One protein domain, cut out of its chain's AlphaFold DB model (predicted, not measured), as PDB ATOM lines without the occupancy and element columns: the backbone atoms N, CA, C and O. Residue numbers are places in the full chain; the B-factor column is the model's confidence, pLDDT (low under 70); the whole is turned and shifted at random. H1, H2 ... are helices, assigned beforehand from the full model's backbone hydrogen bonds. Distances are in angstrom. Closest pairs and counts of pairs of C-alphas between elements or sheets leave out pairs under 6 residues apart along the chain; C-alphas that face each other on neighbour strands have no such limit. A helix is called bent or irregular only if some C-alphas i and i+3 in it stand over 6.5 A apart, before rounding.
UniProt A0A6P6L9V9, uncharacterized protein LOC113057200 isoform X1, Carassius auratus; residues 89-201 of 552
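AT A GLANCE: This is residues 89 to 201 of the 552 residues of the protein "uncharacterized protein LOC113057200 isoform X1" of Carassius auratus (UniProt A0A6P6L9V9). Three helices, H2, H3 and H4, make a loose three-helix bundle with their centres in a triangle and their lines nearly parallel, H3 running opposite to H2 and H4; H1 packs slantwise on H3, and the long stretch 107 to 117 leads from H1 to the start of H2. H3 and H4 come less near each other than either does to H2, and residues 192 to 201, with no named element, turn from the end of H4 back toward H3. The printed part has 113 residues with four named helices, in the order H1, H2, H3, H4, and no named strand; the class is all helix. The whole is compact, with a radius of gyration of the C-alphas of 15.3 A, and elongated, spanning 49 by 29 by 22 A.

IN THESE COORDINATES: H1 covers residues 89 to 106 and is 26.1 A long, with C-alpha 89 at (144.282, 104.055, 245.719). H2, the longest helix, covers residues 118 to 147, 43.8 A, beginning with C-alpha 118 at (145.578, 62.742, 222.050). It has a kink of 51 degrees near residue 141 and is irregular: C-alphas 140 and 143 are 7.2 A apart. H3 covers residues 151 to 170, 28.5 A. H4 covers residues 176 to 191, 21.8 A, and ends with C-alpha 191 at (153.509, 70.755, 247.440).

HOW THE PARTS SIT: H1 touches H3 with residues 96 to 104 alone, at a steep tilt of 41 degrees, the same way; the closest C-alphas are those of Asp 100 and Cys 157, 6.0 A apart. H1 and H2 are near each other, with 5 pairs of C-alphas within 10 A. H2 and H3 form a helical hairpin at a shallow tilt of 11 degrees, opposite ways, and touch through residues 134 to 145 of H2, with the closest C-alphas, of Leu 145 and Leu 151, 4.8 A apart. H2 touches H4 with residues 120 to 131 alone, at a shallow tilt of 15 degrees, the same way; the C-alphas of Leu 120 and Glu 178 are closest, 5.7 A. H3 and H4 are close but not clearly touching, at a shallow tilt of 13 degrees, opposite ways; their closest C-alphas, of Leu 170 and Ile 179, are 7.8 A apart. H1 and H4 are apart. In H1, H3 and H4 every O i to N i+4 pair is within hydrogen-bond range; in H2 it is 23 of 26.

THE WHOLE: The C-alphas of Gln 89 and Gln 116 are the two farthest apart, at 50.0 A. The printed part has no cut. The link from H1 to H2, 11 residues, is long, while those from H2 to H3 and from H3 to H4 are tight. The mean pLDDT of the printed part is 88.2, and residues 116 to 117 are under 70.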
ATOM      1  N   GLN A  89     145.170 105.216 245.900       79.69
ATOM      2  CA  GLN A  89     144.282 104.055 245.719       79.69
ATOM      3  C   GLN A  89     143.832 103.848 244.256       79.69
ATOM      4  O   GLN A  89     143.677 102.718 243.799       79.69
ATOM      5  N   GLU A  90     143.653 104.938 243.503       84.44
ATOM      6  CA  GLU A  90     143.293 104.897 242.083       84.44
ATOM      7  C   GLU A  90     144.376 104.229 241.219       84.44
ATOM      8  O   GLU A  90     144.067 103.371 240.392       84.44
ATOM      9  N   TRP A  91     145.645 104.595 241.413       84.19
ATOM     10  CA  TRP A  91     146.755 104.013 240.658       84.19
ATOM     11  C   TRP A  91     147.026 102.575 241.072       84.19
ATOM     12  O   TRP A  91     147.325 101.759 240.206       84.19
ATOM     13  N   GLN A  92     146.838 102.239 242.351       84.31
ATOM     14  CA  GLN A  92     146.952 100.860 242.820       84.31
ATOM     15  C   GLN A  92     145.980  99.966 242.055       84.31
ATOM     16  O   GLN A  92     146.401  98.988 241.452       84.31
ATOM     17  N   ASN A  93     144.709 100.359 241.968       87.31
ATOM     18  CA  ASN A  93     143.708  99.601 241.220       87.31
ATOM     19  C   ASN A  93     144.075  99.451 239.732       87.31
ATOM     20  O   ASN A  93     143.887  98.372 239.175       87.31
ATOM     21  N   LYS A  94     144.636 100.492 239.096       89.75
ATOM     22  CA  LYS A  94     145.104 100.415 237.699       89.75
ATOM     23  C   LYS A  94     146.276  99.443 237.530       89.75
ATOM     24  O   LYS A  94     146.284  98.682 236.570       89.75
ATOM     25  N   TYR A  95     147.231  99.428 238.461       88.94
ATOM     26  CA  TYR A  95     148.333  98.461 238.442       88.94
ATOM     27  C   TYR A  95     147.841  97.022 238.610       88.94
ATOM     28  O   TYR A  95     148.281  96.141 237.877       88.94
ATOM     29  N   LEU A  96     146.907  96.792 239.537       91.62
ATOM     30  CA  LEU A  96     146.316  95.472 239.766       91.62
ATOM     31  C   LEU A  96     145.563  94.972 238.523       91.62
ATOM     32  O   LEU A  96     145.780  93.838 238.103       91.62
ATOM     33  N   GLN A  97     144.758  95.833 237.888       92.62
ATOM     34  CA  GLN A  97     144.043  95.510 236.645       92.62
ATOM     35  C   GLN A  97     144.986  95.189 235.482       92.62
ATOM     36  O   GLN A  97     144.722  94.274 234.707       92.62
ATOM     37  N   GLU A  98     146.091  95.927 235.353       91.12
ATOM     38  CA  GLU A  98     147.082  95.669 234.307       91.12
ATOM     39  C   GLU A  98     147.760  94.305 234.509       91.12
ATOM     40  O   GLU A  98     147.955  93.564 233.546       91.12
ATOM     41  N   ILE A  99     148.069  93.941 235.760       91.31
ATOM     42  CA  ILE A  99     148.593  92.611 236.098       91.31
ATOM     43  C   ILE A  99     147.572  91.526 235.735       91.31
ATOM     44  O   ILE A  99     147.947  90.567 235.061       91.31
ATOM     45  N   ASP A 100     146.303  91.687 236.126       92.50
ATOM     46  CA  ASP A 100     145.230  90.738 235.795       92.50
ATOM     47  C   ASP A 100     145.144  90.508 234.277       92.50
ATOM     48  O   ASP A 100     145.213  89.370 233.810       92.50
ATOM     49  N   GLN A 101     145.080  91.589 233.494       91.75
ATOM     50  CA  GLN A 101     144.928  91.511 232.042       91.75
ATOM     51  C   GLN A 101     146.146  90.887 231.353       91.75
ATOM     52  O   GLN A 101     146.009  90.146 230.379       91.75
ATOM     53  N   ILE A 102     147.353  91.159 231.845       88.75
ATOM     54  CA  ILE A 102     148.567  90.557 231.296       88.75
ATOM     55  C   ILE A 102     148.630  89.073 231.630       88.75
ATOM     56  O   ILE A 102     148.969  88.286 230.745       88.75
ATOM     57  N   VAL A 103     148.316  88.681 232.866       91.50
ATOM     58  CA  VAL A 103     148.270  87.264 233.243       91.50
ATOM     59  C   VAL A 103     147.265  86.529 232.363       91.50
ATOM     60  O   VAL A 103     147.621  85.503 231.792       91.50
ATOM     61  N   GLU A 104     146.063  87.077 232.183       91.19
ATOM     62  CA  GLU A 104     145.016  86.488 231.344       91.19
ATOM     63  C   GLU A 104     145.444  86.354 229.875       91.19
ATOM     64  O   GLU A 104     145.336  85.273 229.301       91.19
ATOM     65  N   ASN A 105     145.999  87.418 229.282       89.12
ATOM     66  CA  ASN A 105     146.412  87.434 227.873       89.12
ATOM     67  C   ASN A 105     147.564  86.475 227.563       89.12
ATOM     68  O   ASN A 105     147.681  85.999 226.433       89.12
ATOM     69  N   HIS A 106     148.447  86.242 228.533       87.38
ATOM     70  CA  HIS A 106     149.609  85.390 228.326       87.38
ATOM     71  C   HIS A 106     149.373  83.952 228.761       87.38
ATOM     72  O   HIS A 106     150.153  83.114 228.327       87.38
ATOM     73  N   PHE A 107     148.355  83.657 229.579       91.88
ATOM     74  CA  PHE A 107     148.098  82.308 230.089       91.88
ATOM     75  C   PHE A 107     147.897  81.298 228.947       91.88
ATOM     76  O   PHE A 107     147.295  81.653 227.930       91.88
ATOM     77  N   PRO A 108     148.362  80.033 229.067       93.50
ATOM     78  CA  PRO A 108     148.221  79.088 227.971       93.50
ATOM     79  C   PRO A 108     146.751  78.841 227.655       93.50
ATOM     80  O   PRO A 108     145.914  78.721 228.552       93.50
ATOM     81  N   THR A 109     146.436  78.720 226.370       91.06
ATOM     82  CA  THR A 109     145.084  78.373 225.941       91.06
ATOM     83  C   THR A 109     144.742  76.956 226.381       91.06
ATOM     84  O   THR A 109     145.537  76.028 226.210       91.06
ATOM     85  N   LEU A 110     143.531  76.778 226.910       91.69
ATOM     86  CA  LEU A 110     143.015  75.469 227.289       91.69
ATOM     87  C   LEU A 110     143.000  74.528 226.067       91.69
ATOM     88  O   LEU A 110     142.525  74.935 225.001       91.69
ATOM     89  N   PRO A 111     143.469  73.271 226.185       90.88
ATOM     90  CA  PRO A 111     143.437  72.335 225.067       90.88
ATOM     91  C   PRO A 111     141.993  72.078 224.619       90.88
ATOM     92  O   PRO A 111     141.074  72.070 225.443       90.88
ATOM     93  N   ALA A 112     141.770  71.865 223.321       85.81
ATOM     94  CA  ALA A 112     140.451  71.501 222.801       85.81
ATOM     95  C   ALA A 112     140.050  70.085 223.253       85.81
ATOM     96  O   ALA A 112     140.898  69.268 223.607       85.81
ATOM     97  N   GLU A 113     138.754  69.775 223.246       80.00
ATOM     98  CA  GLU A 113     138.308  68.387 223.402       80.00
ATOM     99  C   GLU A 113     138.668  67.600 222.139       80.00
ATOM    100  O   GLU A 113     138.245  67.936 221.031       80.00
ATOM    101  N   GLY A 114     139.516  66.585 222.304       72.69
ATOM    102  CA  GLY A 114     140.025  65.745 221.226       72.69
ATOM    103  C   GLY A 114     139.605  64.280 221.383       72.69
ATOM    104  O   GLY A 114     139.078  63.891 222.422       72.69
ATOM    105  N   PRO A 115     139.833  63.436 220.362       71.00
ATOM    106  CA  PRO A 115     139.583  62.000 220.464       71.00
ATOM    107  C   PRO A 115     140.438  61.336 221.562       71.00
ATOM    108  O   PRO A 115     141.572  61.747 221.818       71.00
ATOM    109  N   GLN A 116     139.909  60.268 222.177       58.34
ATOM    110  CA  GLN A 116     140.584  59.509 223.242       58.34
ATOM    111  C   GLN A 116     142.019  59.123 222.841       58.34
ATOM    112  O   GLN A 116     142.231  58.383 221.879       58.34
ATOM    113  N   GLY A 117     143.003  59.610 223.604       61.97
ATOM    114  CA  GLY A 117     144.430  59.321 223.425       61.97
ATOM    115  C   GLY A 117     145.292  60.556 223.152       61.97
ATOM    116  O   GLY A 117     146.331  60.696 223.788       61.97
ATOM    117  N   SER A 118     144.853  61.478 222.286       78.44
ATOM    118  CA  SER A 118     145.578  62.742 222.050       78.44
ATOM    119  C   SER A 118     145.316  63.781 223.143       78.44
ATOM    120  O   SER A 118     146.135  64.668 223.367       78.44
ATOM    121  N   GLN A 119     144.199  63.651 223.858       88.19
ATOM    122  CA  GLN A 119     143.803  64.566 224.926       88.19
ATOM    123  C   GLN A 119     144.750  64.524 226.139       88.19
ATOM    124  O   GLN A 119     145.067  65.576 226.689       88.19
ATOM    125  N   LEU A 120     145.283  63.354 226.511       91.56
ATOM    126  CA  LEU A 120     146.255  63.242 227.604       91.56
ATOM    127  C   LEU A 120     147.554  64.005 227.305       91.56
ATOM    128  O   LEU A 120     148.050  64.720 228.172       91.56
ATOM    129  N   GLU A 121     148.094  63.869 226.092       91.50
ATOM    130  CA  GLU A 121     149.304  64.587 225.667       91.50
ATOM    131  C   GLU A 121     149.056  66.100 225.650       91.50
ATOM    132  O   GLU A 121     149.842  66.861 226.205       91.50
ATOM    133  N   GLN A 122     147.904  66.530 225.127       92.44
ATOM    134  CA  GLN A 122     147.510  67.940 225.124       92.44
ATOM    135  C   GLN A 122     147.366  68.519 226.537       92.44
ATOM    136  O   GLN A 122     147.798  69.644 226.782       92.44
ATOM    137  N   ILE A 123     146.786  67.763 227.478       94.31
ATOM    138  CA  ILE A 123     146.715  68.164 228.888       94.31
ATOM    139  C   ILE A 123     148.128  68.274 229.466       94.31
ATOM    140  O   ILE A 123     148.446  69.278 230.092       94.31
ATOM    141  N   GLN A 124     149.004  67.297 229.231       94.62
ATOM    142  CA  GLN A 124     150.382  67.342 229.733       94.62
ATOM    143  C   GLN A 124     151.171  68.537 229.196       94.62
ATOM    144  O   GLN A 124     151.882  69.189 229.961       94.62
ATOM    145  N   ASP A 125     151.045  68.838 227.907       94.19
ATOM    146  CA  ASP A 125     151.718  69.978 227.286       94.19
ATOM    147  C   ASP A 125     151.170  71.307 227.815       94.19
ATOM    148  O   ASP A 125     151.944  72.215 228.126       94.19
ATOM    149  N   PHE A 126     149.851  71.398 228.013       95.44
ATOM    150  CA  PHE A 126     149.218  72.541 228.668       95.44
ATOM    151  C   PHE A 126     149.750  72.754 230.094       95.44
ATOM    152  O   PHE A 126     150.133  73.873 230.441       95.44
ATOM    153  N   LEU A 127     149.832  71.696 230.908       94.94
ATOM    154  CA  LEU A 127     150.322  71.774 232.289       94.94
ATOM    155  C   LEU A 127     151.802  72.182 232.347       94.94
ATOM    156  O   LEU A 127     152.154  73.087 233.100       94.94
ATOM    157  N   LYS A 128     152.657  71.596 231.499       94.31
ATOM    158  CA  LYS A 128     154.082  71.968 231.396       94.31
ATOM    159  C   LYS A 128     154.271  73.412 230.936       94.31
ATOM    160  O   LYS A 128     155.120  74.122 231.471       94.31
ATOM    161  N   SER A 129     153.494  73.849 229.943       93.94
ATOM    162  CA  SER A 129     153.519  75.230 229.452       93.94
ATOM    163  C   SER A 129     153.094  76.209 230.548       93.94
ATOM    164  O   SER A 129     153.765  77.214 230.780       93.94
ATOM    165  N   THR A 130     152.037  75.863 231.289       93.62
ATOM    166  CA  THR A 130     151.537  76.636 232.435       93.62
ATOM    167  C   THR A 130     152.602  76.756 233.522       93.62
ATOM    168  O   THR A 130     152.936  77.859 233.944       93.62
ATOM    169  N   GLU A 131     153.196  75.638 233.931       92.00
ATOM    170  CA  GLU A 131     154.257  75.604 234.937       92.00
ATOM    171  C   GLU A 131     155.486  76.417 234.513       92.00
ATOM    172  O   GLU A 131     155.979  77.236 235.291       92.00
ATOM    173  N   SER A 132     155.960  76.236 233.276       91.25
ATOM    174  CA  SER A 132     157.116  76.964 232.746       91.25
ATOM    175  C   SER A 132     156.857  78.467 232.704       91.25
ATOM    176  O   SER A 132     157.692  79.251 233.160       91.25
ATOM    177  N   MET A 133     155.684  78.877 232.219       90.94
ATOM    178  CA  MET A 133     155.291  80.280 232.170       90.94
ATOM    179  C   MET A 133     155.234  80.903 233.557       90.94
ATOM    180  O   MET A 133     155.803  81.974 233.750       90.94
ATOM    181  N   ILE A 134     154.571  80.252 234.514       90.50
ATOM    182  CA  ILE A 134     154.435  80.786 235.871       90.50
ATOM    183  C   ILE A 134     155.806  80.858 236.533       90.50
ATOM    184  O   ILE A 134     156.169  81.898 237.072       90.50
ATOM    185  N   CYS A 135     156.617  79.802 236.439       87.69
ATOM    186  CA  CYS A 135     157.968  79.807 236.991       87.69
ATOM    187  C   CYS A 135     158.830  80.930 236.407       87.69
ATOM    188  O   CYS A 135     159.518  81.617 237.159       87.69
ATOM    189  N   ASN A 136     158.795  81.122 235.086       86.94
ATOM    190  CA  ASN A 136     159.568  82.162 234.414       86.94
ATOM    191  C   ASN A 136     159.045  83.562 234.758       86.94
ATOM    192  O   ASN A 136     159.836  84.441 235.089       86.94
ATOM    193  N   GLY A 137     157.725  83.757 234.723       86.38
ATOM    194  CA  GLY A 137     157.070  85.020 235.050       86.38
ATOM    195  C   GLY A 137     157.342  85.436 236.491       86.38
ATOM    196  O   GLY A 137     157.863  86.519 236.730       86.38
ATOM    197  N   VAL A 138     157.089  84.549 237.453       87.50
ATOM    198  CA  VAL A 138     157.317  84.823 238.876       87.50
ATOM    199  C   VAL A 138     158.789  85.112 239.151       87.50
ATOM    200  O   VAL A 138     159.088  86.130 239.771       87.50
ATOM    201  N   LEU A 139     159.728  84.288 238.665       86.94
ATOM    202  CA  LEU A 139     161.158  84.536 238.890       86.94
ATOM    203  C   LEU A 139     161.614  85.879 238.321       86.94
ATOM    204  O   LEU A 139     162.311  86.624 239.005       86.94
ATOM    205  N   ARG A 140     161.214  86.185 237.082       87.06
ATOM    206  CA  ARG A 140     161.611  87.415 236.394       87.06
ATOM    207  C   ARG A 140     161.033  88.658 237.065       87.06
ATOM    208  O   ARG A 140     161.704  89.680 237.138       87.06
ATOM    209  N   LEU A 141     159.793  88.574 237.543       86.06
ATOM    210  CA  LEU A 141     159.041  89.719 238.060       86.06
ATOM    211  C   LEU A 141     159.205  89.927 239.570       86.06
ATOM    212  O   LEU A 141     158.931  91.022 240.061       86.06
ATOM    213  N   THR A 142     159.678  88.919 240.311       88.00
ATOM    214  CA  THR A 142     159.850  88.997 241.773       88.00
ATOM    215  C   THR A 142     160.670  90.211 242.222       88.00
ATOM    216  O   THR A 142     160.185  90.918 243.105       88.00
ATOM    217  N   PRO A 143     161.857  90.513 241.651       85.94
ATOM    218  CA  PRO A 143     162.661  91.648 242.110       85.94
ATOM    219  C   PRO A 143     161.932  92.989 241.956       85.94
ATOM    220  O   PRO A 143     161.970  93.812 242.861       85.94
ATOM    221  N   ALA A 144     161.211  93.173 240.848       83.75
ATOM    222  CA  ALA A 144     160.517  94.419 240.535       83.75
ATOM    223  C   ALA A 144     159.223  94.606 241.346       83.75
ATOM    224  O   ALA A 144     158.909  95.706 241.795       83.75
ATOM    225  N   LEU A 145     158.447  93.536 241.536       86.56
ATOM    226  CA  LEU A 145     157.113  93.627 242.140       86.56
ATOM    227  C   LEU A 145     157.116  93.506 243.665       86.56
ATOM    228  O   LEU A 145     156.143  93.917 244.303       86.56
ATOM    229  N   LYS A 146     158.175  92.938 244.253       87.12
ATOM    230  CA  LYS A 146     158.276  92.759 245.706       87.12
ATOM    231  C   LYS A 146     158.331  94.102 246.428       87.12
ATOM    232  O   LYS A 146     157.561  94.315 247.359       87.12
ATOM    233  N   ASP A 147     159.171  95.016 245.954       81.69
ATOM    234  CA  ASP A 147     159.339  96.334 246.575       81.69
ATOM    235  C   ASP A 147     158.117  97.240 246.360       81.69
ATOM    236  O   ASP A 147     157.827  98.102 247.189       81.69
ATOM    237  N   ALA A 148     157.353  96.992 245.290       81.75
ATOM    238  CA  ALA A 148     156.095  97.673 244.992       81.75
ATOM    239  C   ALA A 148     154.875  97.087 245.736       81.75
ATOM    240  O   ALA A 148     153.775  97.622 245.610       81.75
ATOM    241  N   GLY A 149     155.029  95.980 246.479       85.81
ATOM    242  CA  GLY A 149     153.915  95.301 247.152       85.81
ATOM    243  C   GLY A 149     152.884  94.679 246.198       85.81
ATOM    244  O   GLY A 149     151.745  94.447 246.591       85.81
ATOM    245  N   LEU A 150     153.264  94.426 244.940       89.06
ATOM    246  CA  LEU A 150     152.385  93.891 243.888       89.06
ATOM    247  C   LEU A 150     152.597  92.393 243.628       89.06
ATOM    248  O   LEU A 150     151.805  91.773 242.920       89.06
ATOM    249  N   LEU A 151     153.662  91.809 244.187       89.12
ATOM    250  CA  LEU A 151     154.007  90.404 243.973       89.12
ATOM    251  C   LEU A 151     152.879  89.468 244.420       89.12
ATOM    252  O   LEU A 151     152.502  88.588 243.658       89.12
ATOM    253  N   ASP A 152     152.296  89.690 245.601       89.00
ATOM    254  CA  ASP A 152     151.217  88.838 246.118       89.00
ATOM    255  C   ASP A 152     149.990  88.833 245.193       89.00
ATOM    256  O   ASP A 152     149.403  87.777 244.966       89.00
ATOM    257  N   HIS A 153     149.654  89.981 244.586       90.44
ATOM    258  CA  HIS A 153     148.567  90.059 243.603       90.44
ATOM    259  C   HIS A 153     148.890  89.258 242.346       90.44
ATOM    260  O   HIS A 153     148.053  88.483 241.909       90.44
ATOM    261  N   LEU A 154     150.111  89.355 241.802       90.69
ATOM    262  CA  LEU A 154     150.527  88.537 240.653       90.69
ATOM    263  C   LEU A 154     150.389  87.033 240.948       90.69
ATOM    264  O   LEU A 154     149.891  86.273 240.113       90.69
ATOM    265  N   MET A 155     150.826  86.598 242.133       89.44
ATOM    266  CA  MET A 155     150.725  85.198 242.557       89.44
ATOM    267  C   MET A 155     149.269  84.747 242.686       89.44
ATOM    268  O   MET A 155     148.930  83.629 242.282       89.44
ATOM    269  N   ASP A 156     148.404  85.617 243.206       89.62
ATOM    270  CA  ASP A 156     146.969  85.372 243.291       89.62
ATOM    271  C   ASP A 156     146.322  85.303 241.898       89.62
ATOM    272  O   ASP A 156     145.601  84.349 241.615       89.62
ATOM    273  N   CYS A 157     146.656  86.213 240.973       90.88
ATOM    274  CA  CYS A 157     146.197  86.178 239.578       90.88
ATOM    275  C   CYS A 157     146.505  84.834 238.909       90.88
ATOM    276  O   CYS A 157     145.607  84.193 238.357       90.88
ATOM    277  N   TYR A 158     147.760  84.370 238.991       91.50
ATOM    278  CA  TYR A 158     148.142  83.068 238.441       91.50
ATOM    279  C   TYR A 158     147.411  81.917 239.126       91.50
ATOM    280  O   TYR A 158     146.943  81.004 238.446       91.50
ATOM    281  N   SER A 159     147.269  81.967 240.453       90.00
ATOM    282  CA  SER A 159     146.534  80.949 241.208       90.00
ATOM    283  C   SER A 159     145.076  80.869 240.742       90.00
ATOM    284  O   SER A 159     144.618  79.792 240.356       90.00
ATOM    285  N   ARG A 160     144.362  82.003 240.685       90.00
ATOM    286  CA  ARG A 160     142.973  82.086 240.196       90.00
ATOM    287  C   ARG A 160     142.838  81.526 238.785       90.00
ATOM    288  O   ARG A 160     141.906  80.766 238.516       90.00
ATOM    289  N   GLN A 161     143.782  81.846 237.902       91.69
ATOM    290  CA  GLN A 161     143.745  81.383 236.521       91.69
ATOM    291  C   GLN A 161     144.021  79.879 236.399       91.69
ATOM    292  O   GLN A 161     143.320  79.193 235.653       91.69
ATOM    293  N   ILE A 162     144.964  79.327 237.171       92.19
ATOM    294  CA  ILE A 162     145.174  77.873 237.244       92.19
ATOM    295  C   ILE A 162     143.889  77.184 237.695       92.19
ATOM    296  O   ILE A 162     143.413  76.286 237.006       92.19
ATOM    297  N   PHE A 163     143.301  77.606 238.817       91.31
ATOM    298  CA  PHE A 163     142.114  76.937 239.349       91.31
ATOM    299  C   PHE A 163     140.905  77.071 238.432       91.31
ATOM    300  O   PHE A 163     140.175  76.099 238.278       91.31
ATOM    301  N   THR A 164     140.731  78.212 237.763       92.38
ATOM    302  CA  THR A 164     139.679  78.385 236.752       92.38
ATOM    303  C   THR A 164     139.850  77.385 235.609       92.38
ATOM    304  O   THR A 164     138.904  76.694 235.238       92.38
ATOM    305  N   ASN A 165     141.067  77.233 235.082       92.88
ATOM    306  CA  ASN A 165     141.325  76.294 233.991       92.88
ATOM    307  C   ASN A 165     141.253  74.826 234.435       92.88
ATOM    308  O   ASN A 165     140.708  73.997 233.707       92.88
ATOM    309  N   LEU A 166     141.739  74.491 235.635       92.75
ATOM    310  CA  LEU A 166     141.575  73.154 236.212       92.75
ATOM    311  C   LEU A 166     140.096  72.820 236.422       92.75
ATOM    312  O   LEU A 166     139.683  71.701 236.126       92.75
ATOM    313  N   ASP A 167     139.289  73.780 236.877       92.38
ATOM    314  CA  ASP A 167     137.846  73.608 237.040       92.38
ATOM    315  C   ASP A 167     137.170  73.307 235.698       92.38
ATOM    316  O   ASP A 167     136.401  72.348 235.588       92.38
ATOM    317  N   LEU A 168     137.527  74.057 234.650       93.62
ATOM    318  CA  LEU A 168     137.058  73.819 233.284       93.62
ATOM    319  C   LEU A 168     137.475  72.442 232.754       93.62
ATOM    320  O   LEU A 168     136.644  71.766 232.154       93.62
ATOM    321  N   LEU A 169     138.710  71.983 232.999       94.19
ATOM    322  CA  LEU A 169     139.138  70.628 232.619       94.19
ATOM    323  C   LEU A 169     138.350  69.558 233.375       94.19
ATOM    324  O   LEU A 169     137.861  68.610 232.767       94.19
ATOM    325  N   LEU A 170     138.176  69.725 234.687       93.44
ATOM    326  CA  LEU A 170     137.413  68.804 235.529       93.44
ATOM    327  C   LEU A 170     135.913  68.805 235.211       93.44
ATOM    328  O   LEU A 170     135.221  67.879 235.624       93.44
ATOM    329  N   ASN A 171     135.392  69.782 234.468       93.19
ATOM    330  CA  ASN A 171     134.024  69.753 233.943       93.19
ATOM    331  C   ASN A 171     133.861  68.841 232.712       93.19
ATOM    332  O   ASN A 171     132.738  68.456 232.408       93.19
ATOM    333  N   ARG A 172     134.950  68.448 232.039       92.44
ATOM    334  CA  ARG A 172     134.921  67.610 230.823       92.44
ATOM    335  C   ARG A 172     134.865  66.121 231.125       92.44
ATOM    336  O   ARG A 172     135.259  65.707 232.211       92.44
ATOM    337  N   ASP A 173     134.498  65.297 230.154       90.62
ATOM    338  CA  ASP A 173     134.565  63.837 230.281       90.62
ATOM    339  C   ASP A 173     136.015  63.338 230.200       90.62
ATOM    340  O   ASP A 173     136.527  62.986 229.140       90.62
ATOM    341  N   LEU A 174     136.697  63.352 231.347       91.50
ATOM    342  CA  LEU A 174     138.080  62.902 231.490       91.50
ATOM    343  C   LEU A 174     138.148  61.415 231.841       91.50
ATOM    344  O   LEU A 174     137.405  60.916 232.686       91.50
ATOM    345  N   SER A 175     139.116  60.724 231.251       92.31
ATOM    346  CA  SER A 175     139.520  59.382 231.659       92.31
ATOM    347  C   SER A 175     140.262  59.391 232.999       92.31
ATOM    348  O   SER A 175     140.851  60.393 233.414       92.31
ATOM    349  N   VAL A 176     140.329  58.224 233.644       92.50
ATOM    350  CA  VAL A 176     141.106  57.999 234.875       92.50
ATOM    351  C   VAL A 176     142.546  58.508 234.755       92.50
ATOM    352  O   VAL A 176     143.042  59.197 235.645       92.50
ATOM    353  N   LYS A 177     143.221  58.218 233.634       92.81
ATOM    354  CA  LYS A 177     144.619  58.624 233.414       92.81
ATOM    355  C   LYS A 177     144.785  60.138 233.348       92.81
ATOM    356  O   LYS A 177     145.783  60.660 233.835       92.81
ATOM    357  N   GLU A 178     143.826  60.833 232.750       94.38
ATOM    358  CA  GLU A 178     143.848  62.291 232.640       94.38
ATOM    359  C   GLU A 178     143.602  62.939 234.000       94.38
ATOM    360  O   GLU A 178     144.323  63.861 234.371       94.38
ATOM    361  N   ILE A 179     142.669  62.410 234.796       95.25
ATOM    362  CA  ILE A 179     142.424  62.917 236.153       95.25
ATOM    363  C   ILE A 179     143.639  62.668 237.059       95.25
ATOM    364  O   ILE A 179     144.055  63.570 237.786       95.25
ATOM    365  N   PHE A 180     144.273  61.491 236.977       94.75
ATOM    366  CA  PHE A 180     145.536  61.234 237.677       94.75
ATOM    367  C   PHE A 180     146.647  62.186 237.248       94.75
ATOM    368  O   PHE A 180     147.397  62.657 238.098       94.75
ATOM    369  N   CYS A 181     146.748  62.493 235.953       94.75
ATOM    370  CA  CYS A 181     147.720  63.458 235.451       94.75
ATOM    371  C   CYS A 181     147.530  64.833 236.106       94.75
ATOM    372  O   CYS A 181     148.511  65.442 236.525       94.75
ATOM    373  N   LEU A 182     146.282  65.295 236.243       95.50
ATOM    374  CA  LEU A 182     145.965  66.561 236.914       95.50
ATOM    375  C   LEU A 182     146.310  66.521 238.408       95.50
ATOM    376  O   LEU A 182     146.900  67.466 238.926       95.50
ATOM    377  N   LEU A 183     145.971  65.428 239.097       95.06
ATOM    378  CA  LEU A 183     146.244  65.259 240.527       95.06
ATOM    379  C   LEU A 183     147.742  65.175 240.837       95.06
ATOM    380  O   LEU A 183     148.196  65.803 241.790       95.06
ATOM    381  N   LEU A 184     148.506  64.418 240.043       94.19
ATOM    382  CA  LEU A 184     149.959  64.299 240.192       94.19
ATOM    383  C   LEU A 184     150.651  65.623 239.882       94.19
ATOM    384  O   LEU A 184     151.452  66.082 240.686       94.19
ATOM    385  N   TRP A 185     150.284  66.276 238.775       94.88
ATOM    386  CA  TRP A 185     150.836  67.587 238.455       94.88
ATOM    387  C   TRP A 185     150.529  68.603 239.552       94.88
ATOM    388  O   TRP A 185     151.434  69.280 240.019       94.88
ATOM    389  N   GLY A 186     149.280  68.676 240.024       92.31
ATOM    390  CA  GLY A 186     148.926  69.575 241.118       92.31
ATOM    391  C   GLY A 186     149.716  69.254 242.386       92.31
ATOM    392  O   GLY A 186     150.168  70.167 243.076       92.31
ATOM    393  N   LYS A 187     149.884  67.966 242.714       90.88
ATOM    394  CA  LYS A 187     150.665  67.535 243.876       90.88
ATOM    395  C   LYS A 187     152.094  68.071 243.786       90.88
ATOM    396  O   LYS A 187     152.570  68.714 244.717       90.88
ATOM    397  N   ASP A 188     152.752  67.810 242.665       91.19
ATOM    398  CA  ASP A 188     154.149  68.174 242.459       91.19
ATOM    399  C   ASP A 188     154.306  69.699 242.379       91.19
ATOM    400  O   ASP A 188     155.186  70.269 243.016       91.19
ATOM    401  N   PHE A 189     153.398  70.385 241.685       90.56
ATOM    402  CA  PHE A 189     153.465  71.827 241.481       90.56
ATOM    403  C   PHE A 189     153.209  72.633 242.763       90.56
ATOM    404  O   PHE A 189     153.909  73.614 243.014       90.56
ATOM    405  N   PHE A 190     152.237  72.233 243.593       88.69
ATOM    406  CA  PHE A 190     151.840  73.001 244.781       88.69
ATOM    407  C   PHE A 190     152.503  72.551 246.087       88.69
ATOM    408  O   PHE A 190     152.595  73.353 247.014       88.69
ATOM    409  N   PHE A 191     152.946  71.294 246.194       86.31
ATOM    410  CA  PHE A 191     153.509  70.755 247.440       86.31
ATOM    411  C   PHE A 191     155.001  70.412 247.353       86.31
ATOM    412  O   PHE A 191     155.585  70.017 248.364       86.31
ATOM    413  N   SER A 192     155.645  70.574 246.193       86.56
ATOM    414  CA  SER A 192     157.106  70.469 246.102       86.56
ATOM    415  C   SER A 192     157.790  71.591 246.887       86.56
ATOM    416  O   SER A 192     157.338  72.740 246.896       86.56
ATOM    417  N   SER A 193     158.938  71.282 247.495       77.44
ATOM    418  CA  SER A 193     159.827  72.274 248.116       77.44
ATOM    419  C   SER A 193     160.353  73.312 247.122       77.44
ATOM    420  O   SER A 193     160.785  74.386 247.527       77.44
ATOM    421  N   GLU A 194     160.317  72.993 245.828       76.12
ATOM    422  CA  GLU A 194     160.722  73.880 244.735       76.12
ATOM    423  C   GLU A 194     159.562  74.732 244.198       76.12
ATOM    424  O   GLU A 194     159.755  75.515 243.263       76.12
ATOM    425  N   SER A 195     158.359  74.599 244.773       75.50
ATOM    426  CA  SER A 195     157.191  75.367 244.345       75.50
ATOM    427  C   SER A 195     157.441  76.865 244.525       75.50
ATOM    428  O   SER A 195     157.658  77.388 245.619       75.50
ATOM    429  N   LYS A 196     157.428  77.582 243.400       74.31
ATOM    430  CA  LYS A 196     157.595  79.041 243.378       74.31
ATOM    431  C   LYS A 196     156.276  79.762 243.623       74.31
ATOM    432  O   LYS A 196     156.297  80.933 243.983       74.31
ATOM    433  N   LEU A 197     155.150  79.067 243.441       79.94
ATOM    434  CA  LEU A 197     153.804  79.590 243.633       79.94
ATOM    435  C   LEU A 197     153.293  79.269 245.038       79.94
ATOM    436  O   LEU A 197     152.918  78.137 245.328       79.94
ATOM    437  N   ARG A 198     153.240  80.282 245.910       74.75
ATOM    438  CA  ARG A 198     152.466  80.180 247.151       74.75
ATOM    439  C   ARG A 198     150.994  80.352 246.817       74.75
ATOM    440  O   ARG A 198     150.603  81.388 246.287       74.75
ATOM    441  N   VAL A 199     150.189  79.351 247.147       74.81
ATOM    442  CA  VAL A 199     148.739  79.472 247.013       74.81
ATOM    443  C   VAL A 199     148.221  80.410 248.096       74.81
ATOM    444  O   VAL A 199     148.379  80.130 249.284       74.81
ATOM    445  N   TYR A 200     147.616  81.522 247.677       72.00
ATOM    446  CA  TYR A 200     147.108  82.548 248.588       72.00
ATOM    447  C   TYR A 200     145.821  82.112 249.306       72.00
ATOM    448  O   TYR A 200     145.619  82.447 250.471       72.00
ATOM    449  N   ASP A 201     144.988  81.303 248.639       80.38
ATOM    450  CA  ASP A 201     143.784  80.694 249.211       80.38
ATOM    451  C   ASP A 201     143.921  79.160 249.329       80.38
ATOM    452  O   ASP A 201     143.621  78.420 248.381       80.38
TER     453      ASP A 201